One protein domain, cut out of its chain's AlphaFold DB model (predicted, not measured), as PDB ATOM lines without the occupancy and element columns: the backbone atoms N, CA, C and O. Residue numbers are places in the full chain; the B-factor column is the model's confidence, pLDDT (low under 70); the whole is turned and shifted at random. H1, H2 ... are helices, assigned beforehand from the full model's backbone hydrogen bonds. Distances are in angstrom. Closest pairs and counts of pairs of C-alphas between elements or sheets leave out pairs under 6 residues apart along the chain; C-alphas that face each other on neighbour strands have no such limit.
ATOM      1  N   GLU A  68      49.788  12.191  38.453       85.56
ATOM      2  CA  GLU A  68      50.136  10.839  37.995       85.56
ATOM      3  C   GLU A  68      50.061   9.794  39.117       85.56
ATOM      4  O   GLU A  68      49.864   8.614  38.827       85.56
ATOM      5  N   GLU A  69      50.198  10.209  40.378       86.94
ATOM      6  CA  GLU A  69      50.061   9.315  41.529       86.94
ATOM      7  C   GLU A  69      48.593   8.968  41.782       86.94
ATOM      8  O   GLU A  69      48.253   7.790  41.813       86.94
ATOM      9  N   GLU A  70      47.701   9.961  41.818       86.94
ATOM     10  CA  GLU A  70      46.256   9.735  41.998       86.94
ATOM     11  C   GLU A  70      45.676   8.866  40.875       86.94
ATOM     12  O   GLU A  70      44.935   7.913  41.128       86.94
ATOM     13  N   LYS A  71      46.076   9.126  39.619       87.81
ATOM     14  CA  LYS A  71      45.707   8.267  38.479       87.81
ATOM     15  C   LYS A  71      46.142   6.827  38.715       87.81
ATOM     16  O   LYS A  71      45.395   5.895  38.410       87.81
ATOM     17  N   ARG A  72      47.359   6.635  39.231       86.12
ATOM     18  CA  ARG A  72      47.903   5.310  39.513       86.12
ATOM     19  C   ARG A  72      47.113   4.639  40.630       86.12
ATOM     20  O   ARG A  72      46.695   3.504  40.448       86.12
ATOM     21  N   GLU A  73      46.843   5.319  41.732       88.06
ATOM     22  CA  GLU A  73      46.069   4.762  42.846       88.06
ATOM     23  C   GLU A  73      44.663   4.326  42.406       88.06
ATOM     24  O   GLU A  73      44.261   3.180  42.641       88.06
ATOM     25  N   MET A  74      43.952   5.176  41.658       85.75
ATOM     26  CA  MET A  74      42.626   4.854  41.118       85.75
ATOM     27  C   MET A  74      42.648   3.637  40.180       85.75
ATOM     28  O   MET A  74      41.778   2.774  40.259       85.75
ATOM     29  N   ILE A  75      43.655   3.527  39.308       85.44
ATOM     30  CA  ILE A  75      43.755   2.430  38.331       85.44
ATOM     31  C   ILE A  75      44.273   1.128  38.960       85.44
ATOM     32  O   ILE A  75      43.869   0.039  38.541       85.44
ATOM     33  N   HIS A  76      45.212   1.217  39.904       83.19
ATOM     34  CA  HIS A  76      45.899   0.064  40.493       83.19
ATOM     35  C   HIS A  76      45.172  -0.522  41.704       83.19
ATOM     36  O   HIS A  76      45.419  -1.681  42.036       83.19
ATOM     37  N   SER A  77      44.256   0.227  42.323       86.75
ATOM     38  CA  SER A  77      43.326  -0.313  43.326       86.75
ATOM     39  C   SER A  77      42.389  -1.383  42.749       86.75
ATOM     40  O   SER A  77      41.913  -2.246  43.485       86.75
ATOM     41  N   CYS A  78      42.158  -1.369  41.431       86.88
ATOM     42  CA  CYS A  78      41.299  -2.320  40.734       86.88
ATOM     43  C   CYS A  78      42.123  -3.400  40.006       86.88
ATOM     44  O   CYS A  78      43.086  -3.077  39.296       86.88
ATOM     45  N   PRO A  79      41.735  -4.688  40.094       84.19
ATOM     46  CA  PRO A  79      42.348  -5.750  39.306       84.19
ATOM     47  C   PRO A  79      42.287  -5.461  37.802       84.19
ATOM     48  O   PRO A  79      41.332  -4.883  37.282       84.19
ATOM     49  N   ARG A  80      43.315  -5.889  37.067       81.50
ATOM     50  CA  ARG A  80      43.349  -5.725  35.612       81.50
ATOM     51  C   ARG A  80      42.431  -6.742  34.932       81.50
ATOM     52  O   ARG A  80      42.680  -7.942  35.012       81.50
ATOM     53  N   THR A  81      41.475  -6.255  34.145       80.25
ATOM     54  CA  THR A  81      40.687  -7.081  33.222       80.25
ATOM     55  C   THR A  81      41.587  -7.657  32.125       80.25
ATOM     56  O   THR A  81      42.191  -6.916  31.343       80.25
ATOM     57  N   VAL A  82      41.697  -8.986  32.057       76.81
ATOM     58  CA  VAL A  82      42.601  -9.686  31.119       76.81
ATOM     59  C   VAL A  82      42.186  -9.486  29.653       76.81
ATOM     60  O   VAL A  82      43.048  -9.451  28.777       76.81
ATOM     61  N   GLY A  83      40.892  -9.274  29.385       68.94
ATOM     62  CA  GLY A  83      40.357  -9.062  28.033       68.94
ATOM     63  C   GLY A  83      40.698  -7.709  27.393       68.94
ATOM     64  O   GLY A  83      40.707  -7.603  26.171       68.94
ATOM     65  N   ASN A  84      41.049  -6.687  28.181       66.12
ATOM     66  CA  ASN A  84      41.200  -5.307  27.694       66.12
ATOM     67  C   ASN A  84      42.671  -4.939  27.430       66.12
ATOM     68  O   ASN A  84      43.238  -4.029  28.044       66.12
ATOM     69  N   LYS A  85      43.330  -5.663  26.514       66.06
ATOM     70  CA  LYS A  85      44.700  -5.345  26.075       66.06
ATOM     71  C   LYS A  85      44.667  -4.507  24.796       66.06
ATOM     72  O   LYS A  85      44.507  -5.037  23.705       66.06
ATOM     73  N   TYR A  86      44.867  -3.199  24.932       66.88
ATOM     74  CA  TYR A  86      45.030  -2.321  23.776       66.88
ATOM     75  C   TYR A  86      46.431  -2.471  23.166       66.88
ATOM     76  O   TYR A  86      47.436  -2.333  23.866       66.88
ATOM     77  N   SER A  87      46.493  -2.714  21.855       65.31
ATOM     78  CA  SER A  87      47.706  -2.552  21.051       65.31
ATOM     79  C   SER A  87      47.477  -1.438  20.027       65.31
ATOM     80  O   SER A  87      46.640  -1.604  19.135       65.31
ATOM     81  N   PRO A  88      48.183  -0.300  20.121       66.25
ATOM     82  CA  PRO A  88      48.076   0.740  19.111       66.25
ATOM     83  C   PRO A  88      48.561   0.214  17.753       66.25
ATOM     84  O   PRO A  88      49.540  -0.534  17.718       66.25
ATOM     85  N   PRO A  89      47.965   0.663  16.633       68.31
ATOM     86  CA  PRO A  89      48.546   0.447  15.315       68.31
ATOM     87  C   PRO A  89      50.024   0.872  15.288       68.31
ATOM     88  O   PRO A  89      50.353   1.910  15.881       68.31
ATOM     89  N   PRO A  90      50.917   0.112  14.637       65.88
ATOM     90  CA  PRO A  90      52.318   0.497  14.514       65.88
ATOM     91  C   PRO A  90      52.449   1.796  13.705       65.88
ATOM     92  O   PRO A  90      51.650   2.074  12.810       65.88
ATOM     93  N   LEU A  91      53.443   2.617  14.047       68.00
ATOM     94  CA  LEU A  91      53.829   3.779  13.246       68.00
ATOM     95  C   LEU A  91      54.983   3.412  12.313       68.00
ATOM     96  O   LEU A  91      55.836   2.618  12.694       68.00
ATOM     97  N   ASN A  92      55.043   4.048  11.138       69.25
ATOM     98  CA  ASN A  92      56.250   4.028  10.314       69.25
ATOM     99  C   ASN A  92      57.361   4.841  11.009       69.25
ATOM    100  O   ASN A  92      57.130   5.977  11.443       69.25
ATOM    101  N   ASP A  93      58.569   4.284  11.084       68.88
ATOM    102  CA  ASP A  93      59.753   4.952  11.629       68.88
ATOM    103  C   ASP A  93      60.176   6.176  10.807       68.88
ATOM    104  O   ASP A  93      60.801   7.092  11.345       68.88
ATOM    105  N   GLU A  94      59.757   6.261   9.548       74.38
ATOM    106  CA  GLU A  94      60.002   7.408   8.666       74.38
ATOM    107  C   GLU A  94      59.030   8.576   8.912       74.38
ATOM    108  O   GLU A  94      59.168   9.642   8.312       74.38
ATOM    109  N   ALA A  95      58.036   8.412   9.797       72.75
ATOM    110  CA  ALA A  95      57.055   9.458  10.057       72.75
ATOM    111  C   ALA A  95      57.716  10.743  10.612       72.75
ATOM    112  O   ALA A  95      58.558  10.666  11.518       72.75
ATOM    113  N   PRO A  96      57.293  11.936  10.147       81.12
ATOM    114  CA  PRO A  96      57.739  13.216  10.683       81.12
ATOM    115  C   PRO A  96      57.641  13.299  12.212       81.12
ATOM    116  O   PRO A  96      56.673  12.831  12.818       81.12
ATOM    117  N   TYR A  97      58.604  13.975  12.847       83.19
ATOM    118  CA  TYR A  97      58.661  14.130  14.309       83.19
ATOM    119  C   TYR A  97      57.358  14.679  14.917       83.19
ATOM    120  O   TYR A  97      56.905  14.201  15.958       83.19
ATOM    121  N   ILE A  98      56.714  15.640  14.247       81.19
ATOM    122  CA  ILE A  98      55.438  16.227  14.689       81.19
ATOM    123  C   ILE A  98      54.337  15.157  14.763       81.19
ATOM    124  O   ILE A  98      53.620  15.086  15.762       81.19
ATOM    125  N   ILE A  99      54.257  14.273  13.762       80.12
ATOM    126  CA  ILE A  99      53.291  13.166  13.722       80.12
ATOM    127  C   ILE A  99      53.573  12.175  14.851       80.12
ATOM    128  O   ILE A  99      52.648  11.775  15.557       80.12
ATOM    129  N   LYS A 100      54.845  11.826  15.087       81.81
ATOM    130  CA  LYS A 100      55.232  10.946  16.204       81.81
ATOM    131  C   LYS A 100      54.815  11.533  17.555       81.81
ATOM    132  O   LYS A 100      54.207  10.828  18.356       81.81
ATOM    133  N   LYS A 101      55.058  12.829  17.788       84.75
ATOM    134  CA  LYS A 101      54.673  13.515  19.034       84.75
ATOM    135  C   LYS A 101      53.155  13.528  19.245       84.75
ATOM    136  O   LYS A 101      52.693  13.206  20.340       84.75
ATOM    137  N   MET A 102      52.377  13.860  18.212       82.62
ATOM    138  CA  MET A 102      50.909  13.809  18.276       82.62
ATOM    139  C   MET A 102      50.408  12.393  18.561       82.62
ATOM    140  O   MET A 102      49.532  12.191  19.398       82.62
ATOM    141  N   ASN A 103      51.003  11.401  17.905       81.94
ATOM    142  CA  ASN A 103      50.632  10.009  18.080       81.94
ATOM    143  C   ASN A 103      50.889   9.499  19.499       81.94
ATOM    144  O   ASN A 103      50.052   8.783  20.043       81.94
ATOM    145  N   THR A 104      52.013   9.884  20.107       84.12
ATOM    146  CA  THR A 104      52.299   9.580  21.515       84.12
ATOM    147  C   THR A 104      51.227  10.170  22.428       84.12
ATOM    148  O   THR A 104      50.763   9.480  23.328       84.12
ATOM    149  N   SER A 105      50.774  11.401  22.167       87.00
ATOM    150  CA  SER A 105      49.679  12.015  22.931       87.00
ATOM    151  C   SER A 105      48.376  11.215  22.809       87.00
ATOM    152  O   SER A 105      47.787  10.833  23.820       87.00
ATOM    153  N   TYR A 106      47.963  10.866  21.583       86.56
ATOM    154  CA  TYR A 106      46.776  10.034  21.362       86.56
ATOM    155  C   TYR A 106      46.892   8.663  22.026       86.56
ATOM    156  O   TYR A 106      45.931   8.193  22.634       86.56
ATOM    157  N   TYR A 107      48.070   8.044  21.957       84.62
ATOM    158  CA  TYR A 107      48.337   6.781  22.628       84.62
ATOM    159  C   TYR A 107      48.166   6.894  24.146       84.62
ATOM    160  O   TYR A 107      47.494   6.050  24.734       84.62
ATOM    161  N   SER A 108      48.711   7.939  24.774       87.12
ATOM    162  CA  SER A 108      48.567   8.156  26.216       87.12
ATOM    163  C   SER A 108      47.100   8.286  26.630       87.12
ATOM    164  O   SER A 108      46.682   7.640  27.590       87.12
ATOM    165  N   ILE A 109      46.296   9.045  25.875       88.75
ATOM    166  CA  ILE A 109      44.862   9.209  26.164       88.75
ATOM    167  C   ILE A 109      44.124   7.874  26.004       88.75
ATOM    168  O   ILE A 109      43.364   7.476  26.882       88.75
ATOM    169  N   GLN A 110      44.377   7.135  24.923       85.50
ATOM    170  CA  GLN A 110      43.750   5.827  24.698       85.50
ATOM    171  C   GLN A 110      44.142   4.802  25.763       85.50
ATOM    172  O   GLN A 110      43.293   4.055  26.246       85.50
ATOM    173  N   SER A 111      45.418   4.778  26.152       84.69
ATOM    174  CA  SER A 111      45.915   3.920  27.225       84.69
ATOM    175  C   SER A 111      45.268   4.274  28.561       84.69
ATOM    176  O   SER A 111      44.998   3.384  29.364       84.69
ATOM    177  N   PHE A 112      45.007   5.556  28.821       87.25
ATOM    178  CA  PHE A 112      44.276   5.981  30.008       87.25
ATOM    179  C   PHE A 112      42.811   5.530  29.962       87.25
ATOM    180  O   PHE A 112      42.355   4.895  30.906       87.25
ATOM    181  N   LEU A 113      42.105   5.740  28.844       88.56
ATOM    182  CA  LEU A 113      40.713   5.294  28.675       88.56
ATOM    183  C   LEU A 113      40.560   3.778  28.847       88.56
ATOM    184  O   LEU A 113      39.659   3.328  29.547       88.56
ATOM    185  N   ALA A 114      41.480   2.988  28.287       83.94
ATOM    186  CA  ALA A 114      41.492   1.534  28.456       83.94
ATOM    187  C   ALA A 114      41.740   1.093  29.911       83.94
ATOM    188  O   ALA A 114      41.380  -0.014  30.301       83.94
ATOM    189  N   GLN A 115      42.385   1.931  30.724       85.88
ATOM    190  CA  GLN A 115      42.575   1.671  32.151       85.88
ATOM    191  C   GLN A 115      41.395   2.168  32.989       85.88
ATOM    192  O   GLN A 115      41.062   1.530  33.986       85.88
ATOM    193  N   ALA A 116      40.732   3.244  32.564       87.62
ATOM    194  CA  ALA A 116      39.549   3.802  33.212       87.62
ATOM    195  C   ALA A 116      38.326   2.871  33.157       87.62
ATOM    196  O   ALA A 116      37.395   3.052  33.935       87.62
ATOM    197  N   THR A 117      38.327   1.840  32.303       88.19
ATOM    198  CA  THR A 117      37.290   0.798  32.353       88.19
ATOM    199  C   THR A 117      37.458  -0.142  33.549       88.19
ATOM    200  O   THR A 117      36.490  -0.783  33.940       88.19
ATOM    201  N   ARG A 118      38.647  -0.231  34.176       89.38
ATOM    202  CA  ARG A 118      38.893  -1.194  35.270       89.38
ATOM    203  C   ARG A 118      38.023  -0.955  36.506       89.38
ATOM    204  O   ARG A 118      37.477  -1.937  36.997       89.38
ATOM    205  N   PRO A 119      37.853   0.283  37.014       90.31
ATOM    206  CA  PRO A 119      36.935   0.526  38.123       90.31
ATOM    207  C   PRO A 119      35.491   0.148  37.784       90.31
ATOM    208  O   PRO A 119      34.788  -0.385  38.636       90.31
ATOM    209  N   VAL A 120      35.067   0.353  36.531       91.06
ATOM    210  CA  VAL A 120      33.725  -0.029  36.064       91.06
ATOM    211  C   VAL A 120      33.568  -1.551  36.049       91.06
ATOM    212  O   VAL A 120      32.620  -2.079  36.629       91.06
ATOM    213  N   ASP A 121      34.530  -2.263  35.453       88.94
ATOM    214  CA  ASP A 121      34.554  -3.730  35.398       88.94
ATOM    215  C   ASP A 121      34.565  -4.340  36.811       88.94
ATOM    216  O   ASP A 121      33.830  -5.286  37.104       88.94
ATOM    217  N   PHE A 122      35.387  -3.784  37.706       89.75
ATOM    218  CA  PHE A 122      35.519  -4.257  39.081       89.75
ATOM    219  C   PHE A 122      34.261  -3.989  39.913       89.75
ATOM    220  O   PHE A 122      33.839  -4.867  40.664       89.75
ATOM    221  N   TYR A 123      33.615  -2.834  39.733       89.75
ATOM    222  CA  TYR A 123      32.335  -2.529  40.372       89.75
ATOM    223  C   TYR A 123      31.246  -3.534  39.974       89.75
ATOM    224  O   TYR A 123      30.568  -4.088  40.840       89.75
ATOM    225  N   VAL A 124      31.120  -3.849  38.678       89.88
ATOM    226  CA  VAL A 124      30.167  -4.869  38.202       89.88
ATOM    227  C   VAL A 124      30.517  -6.248  38.759       89.88
ATOM    228  O   VAL A 124      29.627  -6.971  39.201       89.88
ATOM    229  N   HIS A 125      31.803  -6.608  38.799       89.31
ATOM    230  CA  HIS A 125      32.241  -7.859  39.416       89.31
ATOM    231  C   HIS A 125      31.816  -7.953  40.889       89.31
ATOM    232  O   HIS A 125      31.291  -8.986  41.297       89.31
ATOM    233  N   GLN A 126      31.993  -6.882  41.670       89.19
ATOM    234  CA  GLN A 126      31.567  -6.836  43.073       89.19
ATOM    235  C   GLN A 126      30.048  -6.969  43.225       89.19
ATOM    236  O   GLN A 126      29.594  -7.703  44.099       89.19
ATOM    237  N   LEU A 127      29.262  -6.313  42.364       89.31
ATOM    238  CA  LEU A 127      27.801  -6.439  42.377       89.31
ATOM    239  C   LEU A 127      27.349  -7.883  42.141       89.31
ATOM    240  O   LEU A 127      26.518  -8.392  42.885       89.31
ATOM    241  N   LEU A 128      27.934  -8.557  41.148       88.06
ATOM    242  CA  LEU A 128      27.604  -9.946  40.811       88.06
ATOM    243  C   LEU A 128      28.042 -10.960  41.881       88.06
ATOM    244  O   LEU A 128      27.565 -12.089  41.879       88.06
ATOM    245  N   GLN A 129      28.970 -10.590  42.770       86.56
ATOM    246  CA  GLN A 129      29.385 -11.428  43.899       86.56
ATOM    247  C   GLN A 129      28.447 -11.310  45.109       86.56
ATOM    248  O   GLN A 129      28.450 -12.202  45.955       86.56
ATOM    249  N   LEU A 130      27.686 -10.217  45.221       81.06
ATOM    250  CA  LEU A 130      26.874  -9.917  46.402       81.06
ATOM    251  C   LEU A 130      25.447 -10.490  46.333       81.06
ATOM    252  O   LEU A 130      24.891 -10.740  47.395       81.06
ATOM    253  N   ASP A 131      24.877 -10.728  45.142       68.50
ATOM    254  CA  ASP A 131      23.460 -11.110  44.967       68.50
ATOM    255  C   ASP A 131      23.172 -11.885  43.658       68.50
ATOM    256  O   ASP A 131      23.954 -11.855  42.705       68.50
ATOM    257  N   GLU A 132      21.976 -12.487  43.567       72.75
ATOM    258  CA  GLU A 132      21.292 -12.744  42.287       72.75
ATOM    259  C   GLU A 132      20.846 -11.403  41.681       72.75
ATOM    260  O   GLU A 132      19.700 -10.971  41.820       72.75
ATOM    261  N   VAL A 133      21.782 -10.694  41.046       73.88
ATOM    262  CA  VAL A 133      21.488  -9.416  40.393       73.88
ATOM    263  C   VAL A 133      20.494  -9.654  39.245       73.88
ATOM    264  O   VAL A 133      20.792 -10.449  38.346       73.88
ATOM    265  N   PRO A 134      19.319  -8.996  39.242       77.44
ATOM    266  CA  PRO A 134      18.352  -9.168  38.169       77.44
ATOM    267  C   PRO A 134      18.942  -8.693  36.830       77.44
ATOM    268  O   PRO A 134      19.773  -7.782  36.805       77.44
ATOM    269  N   PRO A 135      18.504  -9.274  35.699       72.06
ATOM    270  CA  PRO A 135      19.061  -8.964  34.380       72.06
ATOM    271  C   PRO A 135      18.935  -7.482  33.981       72.06
ATOM    272  O   PRO A 135      19.742  -7.010  33.188       72.06
ATOM    273  N   ASP A 136      17.982  -6.752  34.571       82.25
ATOM    274  CA  ASP A 136      17.707  -5.328  34.327       82.25
ATOM    275  C   ASP A 136      18.137  -4.414  35.492       82.25
ATOM    276  O   ASP A 136      17.538  -3.362  35.730       82.25
ATOM    277  N   ASP A 137      19.155  -4.801  36.268       88.19
ATOM    278  CA  ASP A 137      19.615  -3.973  37.385       88.19
ATOM    279  C   ASP A 137      20.141  -2.603  36.894       88.19
ATOM    280  O   ASP A 137      21.069  -2.543  36.074       88.19
ATOM    281  N   PRO A 138      19.609  -1.477  37.411       89.44
ATOM    282  CA  PRO A 138      19.990  -0.141  36.956       89.44
ATOM    283  C   PRO A 138      21.477   0.171  37.176       89.44
ATOM    284  O   PRO A 138      22.043   0.985  36.445       89.44
ATOM    285  N   ARG A 139      22.142  -0.480  38.138       90.62
ATOM    286  CA  ARG A 139      23.580  -0.313  38.399       90.62
ATOM    287  C   ARG A 139      24.418  -0.986  37.317       90.62
ATOM    288  O   ARG A 139      25.417  -0.411  36.882       90.62
ATOM    289  N   ILE A 140      23.992  -2.161  36.842       89.56
ATOM    290  CA  ILE A 140      24.616  -2.823  35.686       89.56
ATOM    291  C   ILE A 140      24.397  -1.980  34.430       89.56
ATOM    292  O   ILE A 140      25.344  -1.759  33.675       89.56
ATOM    293  N   MET A 141      23.187  -1.452  34.227       90.69
ATOM    294  CA  MET A 141      22.883  -0.587  33.081       90.69
ATOM    295  C   MET A 141      23.719   0.698  33.083       90.69
ATOM    296  O   MET A 141      24.267   1.081  32.046       90.69
ATOM    297  N   PHE A 142      23.877   1.334  34.247       92.50
ATOM    298  CA  PHE A 142      24.751   2.494  34.418       92.50
ATOM    299  C   PHE A 142      26.207   2.157  34.074       92.50
ATOM    300  O   PHE A 142      26.813   2.830  33.238       92.50
ATOM    301  N   ALA A 143      26.753   1.083  34.651       91.94
ATOM    302  CA  ALA A 143      28.122   0.654  34.386       91.94
ATOM    303  C   ALA A 143      28.339   0.300  32.904       91.94
ATOM    304  O   ALA A 143      29.319   0.733  32.301       91.94
ATOM    305  N   SER A 144      27.393  -0.414  32.288       90.31
ATOM    306  CA  SER A 144      27.417  -0.736  30.858       90.31
ATOM    307  C   SER A 144      27.429   0.526  29.993       90.31
ATOM    308  O   SER A 144      28.269   0.657  29.102       90.31
ATOM    309  N   THR A 145      26.564   1.495  30.306       92.06
ATOM    310  CA  THR A 145      26.504   2.787  29.608       92.06
ATOM    311  C   THR A 145      27.836   3.528  29.711       92.06
ATOM    312  O   THR A 145      28.374   3.964  28.693       92.06
ATOM    313  N   MET A 146      28.420   3.608  30.910       93.38
ATOM    314  CA  MET A 146      29.731   4.233  31.118       93.38
ATOM    315  C   MET A 146      30.841   3.521  30.333       93.38
ATOM    316  O   MET A 146      31.630   4.185  29.657       93.38
ATOM    317  N   SER A 147      30.878   2.186  30.349       89.50
ATOM    318  CA  SER A 147      31.843   1.396  29.571       89.50
ATOM    319  C   SER A 147      31.723   1.642  28.064       89.50
ATOM    320  O   SER A 147      32.741   1.780  27.382       89.50
ATOM    321  N   ILE A 148      30.499   1.748  27.536       89.50
ATOM    322  CA  ILE A 148      30.250   2.048  26.118       89.50
ATOM    323  C   ILE A 148      30.722   3.465  25.767       89.50
ATOM    324  O   ILE A 148      31.397   3.641  24.753       89.50
ATOM    325  N   LEU A 149      30.427   4.464  26.602       92.69
ATOM    326  CA  LEU A 149      30.851   5.851  26.369       92.69
ATOM    327  C   LEU A 149      32.381   5.998  26.375       92.69
ATOM    328  O   LEU A 149      32.941   6.679  25.512       92.69
ATOM    329  N   LEU A 150      33.073   5.313  27.291       91.44
ATOM    330  CA  LEU A 150      34.540   5.267  27.313       91.44
ATOM    331  C   LEU A 150      35.110   4.605  26.047       91.44
ATOM    332  O   LEU A 150      36.096   5.090  25.481       91.44
ATOM    333  N   ALA A 151      34.483   3.524  25.573       87.00
ATOM    334  CA  ALA A 151      34.876   2.849  24.336       87.00
ATOM    335  C   ALA A 151      34.645   3.722  23.087       87.00
ATOM    336  O   ALA A 151      35.491   3.746  22.185       87.00
ATOM    337  N   GLU A 152      33.546   4.478  23.040       90.69
ATOM    338  CA  GLU A 152      33.265   5.421  21.952       90.69
ATOM    339  C   GLU A 152      34.300   6.552  21.924       90.69
ATOM    340  O   GLU A 152      34.882   6.825  20.873       90.69
ATOM    341  N   ALA A 153      34.645   7.130  23.079       90.88
ATOM    342  CA  ALA A 153      35.716   8.126  23.167       90.88
ATOM    343  C   ALA A 153      37.061   7.573  22.647       90.88
ATOM    344  O   ALA A 153      37.763   8.229  21.869       90.88
ATOM    345  N   GLY A 154      37.402   6.328  23.001       88.00
ATOM    346  CA  GLY A 154      38.583   5.640  22.466       88.00
ATOM    347  C   GLY A 154      38.529   5.454  20.943       88.00
ATOM    348  O   GLY A 154      39.545   5.606  20.248       88.00
ATOM    349  N   THR A 155      37.337   5.182  20.410       86.75
ATOM    350  CA  THR A 155      37.075   5.049  18.971       86.75
ATOM    351  C   THR A 155      37.239   6.384  18.245       86.75
ATOM    352  O   THR A 155      37.932   6.425  17.224       86.75
ATOM    353  N   MET A 156      36.706   7.481  18.790       89.19
ATOM    354  CA  MET A 156      36.883   8.836  18.250       89.19
ATOM    355  C   MET A 156      38.364   9.219  18.160       89.19
ATOM    356  O   MET A 156      38.822   9.703  17.125       89.19
ATOM    357  N   ILE A 157      39.154   8.923  19.198       88.25
ATOM    358  CA  ILE A 157      40.603   9.177  19.177       88.25
ATOM    359  C   ILE A 157      41.300   8.316  18.118       88.25
ATOM    360  O   ILE A 157      42.200   8.782  17.420       88.25
ATOM    361  N   THR A 158      40.877   7.059  17.968       83.94
ATOM    362  CA  THR A 158      41.435   6.160  16.953       83.94
ATOM    363  C   THR A 158      41.166   6.677  15.537       83.94
ATOM    364  O   THR A 158      42.046   6.591  14.679       83.94
ATOM    365  N   GLN A 159      39.971   7.221  15.295       83.12
ATOM    366  CA  GLN A 159      39.599   7.846  14.023       83.12
ATOM    367  C   GLN A 159      40.443   9.100  13.766       83.12
ATOM    368  O   GLN A 159      41.123   9.160  12.743       83.12
ATOM    369  N   ALA A 160      40.525  10.017  14.735       84.44
ATOM    370  CA  ALA A 160      41.342  11.229  14.625       84.44
ATOM    371  C   ALA A 160      42.822  10.911  14.356       84.44
ATOM    372  O   ALA A 160      43.487  11.557  13.545       84.44
ATOM    373  N   ARG A 161      43.358   9.872  15.001       81.31
ATOM    374  CA  ARG A 161      44.718   9.389  14.750       81.31
ATOM    375  C   ARG A 161      44.894   8.911  13.306       81.31
ATOM    376  O   ARG A 161      45.905   9.231  12.685       81.31
ATOM    377  N   LEU A 162      43.939   8.146  12.779       77.69
ATOM    378  CA  LEU A 162      43.993   7.632  11.413       77.69
ATOM    379  C   LEU A 162      43.937   8.770  10.388       77.69
ATOM    380  O   LEU A 162      44.741   8.785   9.460       77.69
ATOM    381  N   GLU A 163      43.035   9.728  10.573       77.62
ATOM    382  CA  GLU A 163      42.891  10.905   9.708       77.62
ATOM    383  C   GLU A 163      44.173  11.744   9.684       77.62
ATOM    384  O   GLU A 163      44.686  12.059   8.608       77.62
ATOM    385  N   ASN A 164      44.760  12.002  10.856       74.94
ATOM    386  CA  ASN A 164      46.019  12.735  10.972       74.94
ATOM    387  C   ASN A 164      47.193  12.017  10.296       74.94
ATOM    388  O   ASN A 164      48.041  12.669   9.688       74.94
ATOM    389  N   LEU A 165      47.259  10.684  10.380       70.88
ATOM    390  CA  LEU A 165      48.285   9.909   9.679       70.88
ATOM    391  C   LEU A 165      48.120  10.005   8.160       70.88
ATOM    392  O   LEU A 165      49.111  10.190   7.461       70.88
ATOM    393  N   HIS A 166      46.889   9.940   7.647       67.31
ATOM    394  CA  HIS A 166      46.634  10.096   6.210       67.31
ATOM    395  C   HIS A 166      46.987  11.504   5.721       67.31
ATOM    396  O   HIS A 166      47.661  11.646   4.701       67.31
ATOM    397  N   GLN A 167      46.584  12.540   6.461       66.81
ATOM    398  CA  GLN A 167      46.853  13.930   6.098       66.81
ATOM    399  C   GLN A 167      48.344  14.278   6.217       66.81
ATOM    400  O   GLN A 167      48.899  14.941   5.344       66.81
ATOM    401  N   GLY A 168      49.013  13.804   7.268       60.19
ATOM    402  CA  GLY A 168      50.430  14.071   7.502       60.19
ATOM    403  C   GLY A 168      51.382  13.296   6.585       60.19
ATOM    404  O   GLY A 168      52.529  13.709   6.428       60.19
ATOM    405  N   LEU A 169      50.922  12.202   5.967       59.25
ATOM    406  CA  LEU A 169      51.718  11.400   5.032       59.25
ATOM    407  C   LEU A 169      51.438  11.702   3.547       59.25
ATOM    408  O   LEU A 169      52.141  11.139   2.712       59.25
ATOM    409  N   ASN A 170      50.465  12.563   3.194       54.31
ATOM    410  CA  ASN A 170      50.071  12.868   1.800       54.31
ATOM    411  C   ASN A 170      50.074  11.624   0.882       54.31
ATOM    412  O   ASN A 170      50.562  11.658  -0.249       54.31
ATOM    413  N   LEU A 171      49.561  10.495   1.374       50.00
ATOM    414  CA  LEU A 171      49.464   9.283   0.566       50.00
ATOM    415  C   LEU A 171      48.314   9.461  -0.441       50.00
ATOM    416  O   LEU A 171      47.205   9.808  -0.025       50.00
ATOM    417  N   PRO A 172      48.516   9.214  -1.751       37.28
ATOM    418  CA  PRO A 172      47.428   9.175  -2.719       37.28
ATOM    419  C   PRO A 172      46.618   7.889  -2.496       37.28
ATOM    420  O   PRO A 172      46.798   6.885  -3.176       37.28
ATOM    421  N   GLY A 173      45.746   7.890  -1.491       44.50
ATOM    422  CA  GLY A 173      44.909   6.745  -1.148       44.50
ATOM    423  C   GLY A 173      43.839   7.147  -0.143       44.50
ATOM    424  O   GLY A 173      44.149   7.695   0.910       44.50
ATOM    425  N   ARG A 174      42.564   6.914  -0.483       44.81
ATOM    426  CA  ARG A 174      41.421   7.214   0.396       44.81
ATOM    427  C   ARG A 174      41.626   6.565   1.765       44.81
ATOM    428  O   ARG A 174      41.911   5.372   1.827       44.81
ATOM    429  N   ALA A 175      41.394   7.333   2.832       41.53
ATOM    430  CA  ALA A 175      41.321   6.805   4.187       41.53
ATOM    431  C   ALA A 175      40.341   5.628   4.221       41.53
ATOM    432  O   ALA A 175      39.163   5.778   3.881       41.53
ATOM    433  N   VAL A 176      40.838   4.441   4.575       44.00
ATOM    434  CA  VAL A 176      39.997   3.253   4.714       44.00
ATOM    435  C   VAL A 176      39.065   3.502   5.894       44.00
ATOM    436  O   VAL A 176      39.479   3.476   7.053       44.00
TER     437      VAL A 176
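What this domain is: This is residues 68 to 176 of the 209 residues of an uncharacterized protein of Smittium culicis (UniProt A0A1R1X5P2). A long helical hairpin of H2 and H3, side by side, has the short H1 packed on H2, away from H3. The link of residues 77 to 96 runs back along H2. The printed part has 109 residues with three named helices, H1 to H3, and no named strand: all helix. It is loose, radius of gyration of the C-alphas 17.8 A, spanning 56 by 33 by 19 A.

How they stand to each other: H2, residues 97 to 130, touches H3, residues 138 to 169, opposite ways at a shallow tilt of 13 degrees; their closest C-alphas, of Gln 110 and Gly 154, are 5.6 A apart. H1, residues 68 to 76, touches residues 115 to 119 of H2 alone, the same way at a steep tilt of 41 degrees; their closest C-alphas, of Ile 75 and Gln 115, are 6.3 A apart. H1 and H3 are apart. Every O i to N i+4 pair is within hydrogen-bond range in H1 and H3, 27 of 30 in H2.

Where its parts are: H2 measures 51.2 A from C-alpha 97 at (58.661, 14.130, 14.309), H3 46.5 A to C-alpha 169 at (51.718, 11.400, 5.032), H1 11.8 A.

The domain as a whole: The printed part has no cut. H1 to H2 is a long link. Residues 83 to 93, 131 and 166 to 176 have pLDDT under 70.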